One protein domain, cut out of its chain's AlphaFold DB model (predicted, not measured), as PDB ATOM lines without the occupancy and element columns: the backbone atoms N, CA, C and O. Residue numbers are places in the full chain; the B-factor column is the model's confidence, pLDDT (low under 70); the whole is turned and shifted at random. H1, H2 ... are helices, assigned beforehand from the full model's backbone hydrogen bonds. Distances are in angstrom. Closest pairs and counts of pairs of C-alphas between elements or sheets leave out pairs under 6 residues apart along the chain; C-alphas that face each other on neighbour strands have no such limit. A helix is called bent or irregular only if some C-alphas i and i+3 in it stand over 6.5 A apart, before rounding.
ATOM      1  N   ARG A   4     175.288 144.892 173.804       83.81
ATOM      2  CA  ARG A   4     175.474 144.621 172.373       83.81
ATOM      3  C   ARG A   4     176.728 143.800 172.049       83.81
ATOM      4  O   ARG A   4     176.651 142.823 171.313       83.81
ATOM      5  N   HIS A   5     177.887 144.179 172.586       84.88
ATOM      6  CA  HIS A   5     179.152 143.504 172.267       84.88
ATOM      7  C   HIS A   5     179.204 142.073 172.811       84.88
ATOM      8  O   HIS A   5     179.859 141.225 172.215       84.88
ATOM      9  N   ARG A   6     178.492 141.791 173.912       86.44
ATOM     10  CA  ARG A   6     178.359 140.426 174.440       86.44
ATOM     11  C   ARG A   6     177.534 139.544 173.504       86.44
ATOM     12  O   ARG A   6     177.912 138.405 173.267       86.44
ATOM     13  N   VAL A   7     176.448 140.085 172.948       86.19
ATOM     14  CA  VAL A   7     175.584 139.370 171.994       86.19
ATOM     15  C   VAL A   7     176.341 139.047 170.706       86.19
ATOM     16  O   VAL A   7     176.299 137.909 170.253       86.19
ATOM     17  N   ILE A   8     177.109 140.006 170.180       83.94
ATOM     18  CA  ILE A   8     177.945 139.802 168.985       83.94
ATOM     19  C   ILE A   8     179.015 138.731 169.239       83.94
ATOM     20  O   ILE A   8     179.191 137.838 168.417       83.94
ATOM     21  N   ALA A   9     179.701 138.779 170.386       85.25
ATOM     22  CA  ALA A   9     180.716 137.784 170.741       85.25
ATOM     23  C   ALA A   9     180.133 136.367 170.904       85.25
ATOM     24  O   ALA A   9     180.815 135.386 170.628       85.25
ATOM     25  N   ALA A  10     178.866 136.263 171.313       85.88
ATOM     26  CA  ALA A  10     178.133 135.002 171.392       85.88
ATOM     27  C   ALA A  10     177.572 134.525 170.032       85.88
ATOM     28  O   ALA A  10     176.867 133.520 169.991       85.88
ATOM     29  N   GLY A  11     177.833 135.245 168.932       81.56
ATOM     30  CA  GLY A  11     177.271 134.953 167.605       81.56
ATOM     31  C   GLY A  11     175.768 135.237 167.492       81.56
ATOM     32  O   GLY A  11     175.118 134.813 166.537       81.56
ATOM     33  N   GLY A  12     175.201 135.931 168.478       83.50
ATOM     34  CA  GLY A  12     173.807 136.341 168.496       83.50
ATOM     35  C   GLY A  12     173.577 137.622 167.700       83.50
ATOM     36  O   GLY A  12     174.492 138.397 167.422       83.50
ATOM     37  N   MET A  13     172.317 137.875 167.369       84.44
ATOM     38  CA  MET A  13     171.925 139.072 166.637       84.44
ATOM     39  C   MET A  13     171.849 140.287 167.576       84.44
ATOM     40  O   MET A  13     171.021 140.287 168.489       84.44
ATOM     41  N   PRO A  14     172.657 141.342 167.367       86.88
ATOM     42  CA  PRO A  14     172.589 142.540 168.193       86.88
ATOM     43  C   PRO A  14     171.267 143.293 167.964       86.88
ATOM     44  O   PRO A  14     170.779 143.302 166.831       86.88
ATOM     45  N   PRO A  15     170.682 143.933 168.994       84.75
ATOM     46  CA  PRO A  15     169.499 144.780 168.842       84.75
ATOM     47  C   PRO A  15     169.814 146.042 168.024       84.75
ATOM     48  O   PRO A  15     170.956 146.497 168.001       84.75
ATOM     49  N   ILE A  16     168.795 146.600 167.360       86.12
ATOM     50  CA  ILE A  16     168.909 147.855 166.601       86.12
ATOM     51  C   ILE A  16     168.894 149.016 167.598       86.12
ATOM     52  O   ILE A  16     167.856 149.304 168.193       86.12
ATOM     53  N   GLU A  17     170.031 149.686 167.765       87.25
ATOM     54  CA  GLU A  17     170.192 150.817 168.691       87.25
ATOM     55  C   GLU A  17     170.410 152.139 167.943       87.25
ATOM     56  O   GLU A  17     169.979 153.189 168.415       87.25
ATOM     57  N   TYR A  18     171.042 152.099 166.766       89.19
ATOM     58  CA  TYR A  18     171.448 153.303 166.040       89.19
ATOM     59  C   TYR A  18     170.576 153.584 164.812       89.19
ATOM     60  O   TYR A  18     170.065 152.679 164.157       89.19
ATOM     61  N   GLU A  19     170.457 154.858 164.433       90.12
ATOM     62  CA  GLU A  19     169.666 155.269 163.264       90.12
ATOM     63  C   GLU A  19     170.216 154.721 161.943       90.12
ATOM     64  O   GLU A  19     169.450 154.371 161.047       90.12
ATOM     65  N   TRP A  20     171.540 154.585 161.814       90.75
ATOM     66  CA  TRP A  20     172.148 154.021 160.607       90.75
ATOM     67  C   TRP A  20     171.797 152.539 160.414       90.75
ATOM     68  O   TRP A  20     171.694 152.100 159.274       90.75
ATOM     69  N   GLU A  21     171.531 151.791 161.491       89.06
ATOM     70  CA  GLU A  21     171.109 150.380 161.435       89.06
ATOM     71  C   GLU A  21     169.688 150.228 160.885       89.06
ATOM     72  O   GLU A  21     169.309 149.159 160.408       89.06
ATOM     73  N   ARG A  22     168.906 151.313 160.920       89.31
ATOM     74  CA  ARG A  22     167.579 151.383 160.305       89.31
ATOM     75  C   ARG A  22     167.644 151.729 158.822       89.31
ATOM     76  O   ARG A  22     166.636 151.566 158.141       89.31
ATOM     77  N   LYS A  23     168.786 152.188 158.298       93.06
ATOM     78  CA  LYS A  23     168.931 152.484 156.867       93.06
ATOM     79  C   LYS A  23     168.883 151.199 156.042       93.06
ATOM     80  O   LYS A  23     169.317 150.136 156.485       93.06
ATOM     81  N   ARG A  24     168.417 151.327 154.798       90.81
ATOM     82  CA  ARG A  24     168.250 150.220 153.845       90.81
ATOM     83  C   ARG A  24     169.523 149.385 153.659       90.81
ATOM     84  O   ARG A  24     169.449 148.163 153.631       90.81
ATOM     85  N   SER A  25     170.690 150.026 153.592       91.94
ATOM     86  CA  SER A  25     171.988 149.350 153.446       91.94
ATOM     87  C   SER A  25     172.317 148.424 154.623       91.94
ATOM     88  O   SER A  25     172.632 147.257 154.409       91.94
ATOM     89  N   ALA A  26     172.170 148.907 155.859       92.25
ATOM     90  CA  ALA A  26     172.440 148.122 157.062       92.25
ATOM     91  C   ALA A  26     171.425 146.984 157.252       92.25
ATOM     92  O   ALA A  26     171.779 145.897 157.708       92.25
ATOM     93  N   GLN A  27     170.167 147.197 156.852       91.44
ATOM     94  CA  GLN A  27     169.159 146.137 156.836       91.44
ATOM     95  C   GLN A  27     169.522 145.020 155.843       91.44
ATOM     96  O   GLN A  27     169.460 143.842 156.201       91.44
ATOM     97  N   ARG A  28     169.979 145.364 154.630       93.00
ATOM     98  CA  ARG A  28     170.457 144.380 153.637       93.00
ATOM     99  C   ARG A  28     171.652 143.576 154.154       93.00
ATOM    100  O   ARG A  28     171.666 142.356 154.027       93.00
ATOM    101  N   GLU A  29     172.622 144.239 154.779       91.44
ATOM    102  CA  GLU A  29     173.798 143.588 155.379       91.44
ATOM    103  C   GLU A  29     173.405 142.618 156.507       91.44
ATOM    104  O   GLU A  29     173.880 141.480 156.581       91.44
ATOM    105  N   ARG A  30     172.467 143.037 157.364       90.25
ATOM    106  CA  ARG A  30     171.935 142.206 158.448       90.25
ATOM    107  C   ARG A  30     171.165 140.998 157.916       90.25
ATOM    108  O   ARG A  30     171.331 139.903 158.455       90.25
ATOM    109  N   PHE A  31     170.383 141.164 156.850       92.38
ATOM    110  CA  PHE A  31     169.742 140.046 156.158       92.38
ATOM    111  C   PHE A  31     170.781 139.097 155.539       92.38
ATOM    112  O   PHE A  31     170.660 137.890 155.698       92.38
ATOM    113  N   GLY A  32     171.853 139.614 154.932       91.00
ATOM    114  CA  GLY A  32     172.949 138.788 154.409       91.00
ATOM    115  C   GLY A  32     173.682 137.978 155.487       91.00
ATOM    116  O   GLY A  32     174.100 136.853 155.238       91.00
ATOM    117  N   THR A  33     173.789 138.520 156.703       90.25
ATOM    118  CA  THR A  33     174.521 137.889 157.816       90.25
ATOM    119  C   THR A  33     173.678 136.858 158.572       90.25
ATOM    120  O   THR A  33     174.162 135.782 158.915       90.25
ATOM    121  N   TYR A  34     172.415 137.184 158.861       89.44
ATOM    122  CA  TYR A  34     171.542 136.366 159.714       89.44
ATOM    123  C   TYR A  34     170.408 135.667 158.945       89.44
ATOM    124  O   TYR A  34     169.652 134.884 159.527       89.44
ATOM    125  N   GLY A  35     170.266 135.941 157.648       88.00
ATOM    126  CA  GLY A  35     169.210 135.408 156.794       88.00
ATOM    127  C   GLY A  35     167.811 135.804 157.264       88.00
ATOM    128  O   GLY A  35     167.594 136.854 157.873       88.00
ATOM    129  N   VAL A  36     166.853 134.901 157.052       87.94
ATOM    130  CA  VAL A  36     165.433 135.079 157.416       87.94
ATOM    131  C   VAL A  36     165.230 135.277 158.924       87.94
ATOM    132  O   VAL A  36     164.274 135.929 159.338       87.94
ATOM    133  N   LYS A  37     166.163 134.805 159.769       87.06
ATOM    134  CA  LYS A  37     166.106 135.022 161.227       87.06
ATOM    135  C   LYS A  37     166.150 136.507 161.607       87.06
ATOM    136  O   LYS A  37     165.771 136.848 162.720       87.06
ATOM    137  N   SER A  38     166.613 137.375 160.703       84.56
ATOM    138  CA  SER A  38     166.628 138.831 160.889       84.56
ATOM    139  C   SER A  38     165.252 139.486 160.906       84.56
ATOM    140  O   SER A  38     165.154 140.619 161.373       84.56
ATOM    141  N   GLY A  39     164.205 138.800 160.429       86.62
ATOM    142  CA  GLY A  39     162.857 139.366 160.331       86.62
ATOM    143  C   GLY A  39     162.747 140.516 159.325       86.62
ATOM    144  O   GLY A  39     161.766 141.252 159.348       86.62
ATOM    145  N   ILE A  40     163.762 140.692 158.475       88.50
ATOM    146  CA  ILE A  40     163.786 141.690 157.408       88.50
ATOM    147  C   ILE A  40     163.136 141.073 156.173       88.50
ATOM    148  O   ILE A  40     163.447 139.935 155.813       88.50
ATOM    149  N   ASP A  41     162.244 141.824 155.534       89.38
ATOM    150  CA  ASP A  41     161.614 141.411 154.282       89.38
ATOM    151  C   ASP A  41     162.668 141.356 153.150       89.38
ATOM    152  O   ASP A  41     163.318 142.372 152.882       89.38
ATOM    153  N   PRO A  42     162.852 140.207 152.468       89.25
ATOM    154  CA  PRO A  42     163.786 140.075 151.349       89.25
ATOM    155  C   PRO A  42     163.544 141.056 150.192       89.25
ATOM    156  O   PRO A  42     164.468 141.317 149.417       89.25
ATOM    157  N   SER A  43     162.334 141.615 150.059       90.62
ATOM    158  CA  SER A  43     162.007 142.620 149.034       90.62
ATOM    159  C   SER A  43     162.951 143.828 149.076       90.62
ATOM    160  O   SER A  43     163.311 144.380 148.036       90.62
ATOM    161  N   ILE A  44     163.449 144.182 150.266       90.44
ATOM    162  CA  ILE A  44     164.323 145.334 150.465       90.44
ATOM    163  C   ILE A  44     165.676 145.186 149.759       90.44
ATOM    164  O   ILE A  44     166.323 146.196 149.456       90.44
ATOM    165  N   CYS A  45     166.121 143.948 149.513       89.44
ATOM    166  CA  CYS A  45     167.396 143.630 148.871       89.44
ATOM    167  C   CYS A  45     167.422 144.001 147.390       89.44
ATOM    168  O   CYS A  45     168.483 144.357 146.883       89.44
ATOM    169  N   TRP A  46     166.269 143.983 146.730       91.88
ATOM    170  CA  TRP A  46     166.139 144.406 145.341       91.88
ATOM    171  C   TRP A  46     166.142 145.929 145.244       91.88
ATOM    172  O   TRP A  46     165.699 146.576 146.197       91.88
ATOM    173  N   PRO A  47     166.673 146.518 144.160       92.62
ATOM    174  CA  PRO A  47     166.577 147.952 143.913       92.62
ATOM    175  C   PRO A  47     165.122 148.389 143.693       92.62
ATOM    176  O   PRO A  47     164.265 147.579 143.336       92.62
ATOM    177  N   THR A  48     164.827 149.661 143.960       92.94
ATOM    178  CA  THR A  48     163.527 150.254 143.595       92.94
ATOM    179  C   THR A  48     163.478 150.573 142.104       92.94
ATOM    180  O   THR A  48     164.506 150.664 141.444       92.94
ATOM    181  N   VAL A  49     162.268 150.771 141.575       94.00
ATOM    182  CA  VAL A  49     162.072 151.197 140.180       94.00
ATOM    183  C   VAL A  49     162.806 152.513 139.906       94.00
ATOM    184  O   VAL A  49     163.516 152.604 138.915       94.00
ATOM    185  N   GLU A  50     162.736 153.470 140.834       93.25
ATOM    186  CA  GLU A  50     163.457 154.748 140.747       93.25
ATOM    187  C   GLU A  50     164.981 154.551 140.655       93.25
ATOM    188  O   GLU A  50     165.621 155.139 139.794       93.25
ATOM    189  N   GLU A  51     165.564 153.662 141.471       91.00
ATOM    190  CA  GLU A  51     167.006 153.358 141.417       91.00
ATOM    191  C   GLU A  51     167.409 152.728 140.073       91.00
ATOM    192  O   GLU A  51     168.484 153.017 139.550       91.00
ATOM    193  N   ILE A  52     166.547 151.883 139.492       92.06
ATOM    194  CA  ILE A  52     166.782 151.274 138.174       92.06
ATOM    195  C   ILE A  52     166.716 152.338 137.072       92.06
ATOM    196  O   ILE A  52     167.554 152.341 136.172       92.06
ATOM    197  N   GLU A  53     165.732 153.236 137.126       92.75
ATOM    198  CA  GLU A  53     165.581 154.328 136.161       92.75
ATOM    199  C   GLU A  53     166.755 155.312 136.235       92.75
ATOM    200  O   GLU A  53     167.283 155.716 135.199       92.75
ATOM    201  N   GLU A  54     167.223 155.645 137.441       91.81
ATOM    202  CA  GLU A  54     168.429 156.450 137.651       91.81
ATOM    203  C   GLU A  54     169.674 155.769 137.064       91.81
ATOM    204  O   GLU A  54     170.444 156.405 136.342       91.81
ATOM    205  N   GLU A  55     169.861 154.468 137.306       88.69
ATOM    206  CA  GLU A  55     170.995 153.709 136.766       88.69
ATOM    207  C   GLU A  55     170.968 153.644 135.230       88.69
ATOM    208  O   GLU A  55     172.000 153.807 134.571       88.69
ATOM    209  N   GLN A  56     169.779 153.483 134.642       88.44
ATOM    210  CA  GLN A  56     169.584 153.537 133.192       88.44
ATOM    211  C   GLN A  56     169.841 154.940 132.627       88.44
ATOM    212  O   GLN A  56     170.464 155.063 131.571       88.44
ATOM    213  N   ALA A  57     169.424 155.997 133.331       89.69
ATOM    214  CA  ALA A  57     169.637 157.385 132.923       89.69
ATOM    215  C   ALA A  57     171.116 157.802 132.964       89.69
ATOM    216  O   ALA A  57     171.551 158.589 132.122       89.69
ATOM    217  N   ILE A  58     171.910 157.251 133.893       91.31
ATOM    218  CA  ILE A  58     173.370 157.447 133.928       91.31
ATOM    219  C   ILE A  58     174.019 156.927 132.634       91.31
ATOM    220  O   ILE A  58     175.037 157.466 132.198       91.31
ATOM    221  N   GLY A  59     173.435 155.901 132.003       85.12
ATOM    222  CA  GLY A  59     173.866 155.424 130.688       85.12
ATOM    223  C   GLY A  59     175.301 154.888 130.668       85.12
ATOM    224  O   GLY A  59     175.975 154.965 129.641       85.12
TER     225      GLY A  59
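AT A GLANCE: This is residues 4 to 59 of the 175 residues of the protein "39S ribosomal protein L59, mitochondrial" of Heligmosomoides polygyrus (UniProt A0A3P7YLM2). A loose string of five helices forms a rod, with the irregular helix H3 in the middle, the short H2 near it and the short H4 packed on it. H1 lies toward one end of the rod and touches no helix, while at the other end residues 47 to 59, which include H5, stick out free of the rest. The printed part has 56 residues with five named helices, H1 to H5 in chain order, and no named strand; the class is all helix. The whole is loose, with a radius of gyration of the C-alphas of 14.5 A, and it spans 46 by 21 by 15 A.

HOW THE PARTS SIT: H1, residues 4 to 9, is apart from H2, residues 19 to 22, and a short link of 9 residues joins them. H2 is close to H3, residues 24 to 38, but not clearly touching it; their closest C-alphas are those of Glu 21 and Gln 27, 6.6 A apart. H3 touches H4, residues 42 to 45, with the closest C-alphas those of Arg 28 and Cys 45, 5.7 A apart. H5, residues 49 to 58, is apart from H4, and H1 is apart from H3. Every O i to N i+4 pair is within hydrogen-bond range in H1 and H5, against 8 of 11 in H3, while H2 and H4, with 4 residues each, are too short for such a pair.

IN THESE COORDINATES: H1 runs from Arg 4, with its C-alpha at (175.474, 144.621, 172.373), to Ala 9. H2 runs from Glu 19 to Arg 22. H3 is the longest helix by residues, 15 of them from Arg 24 to Ser 38, and measures 13.5 A from first to last C-alpha. It begins at C-alpha 24, at (168.250, 150.220, 153.845), and is irregular: C-alphas 33 and 36 are 9.5 A apart. H4 runs from Pro 42 to Cys 45. H5 runs from Val 49 to Ile 58, measures 14.3 A from first to last C-alpha and ends at C-alpha 58, at (173.370, 157.447, 133.928).

THE WHOLE: The two C-alphas farthest apart are those of Arg 6 and Gly 59, at 46.5 A. Without residues 47 to 59, which stand free, the body of 43 residues spans 32 by 21 by 12 A, with a radius of gyration of 10.5 A. The printed part has no cut. The links from H2 to H3, H3 to H4 and H4 to H5 are tight, and no link is long. The mean pLDDT of the printed part is 89.0, and no printed residue is under 70.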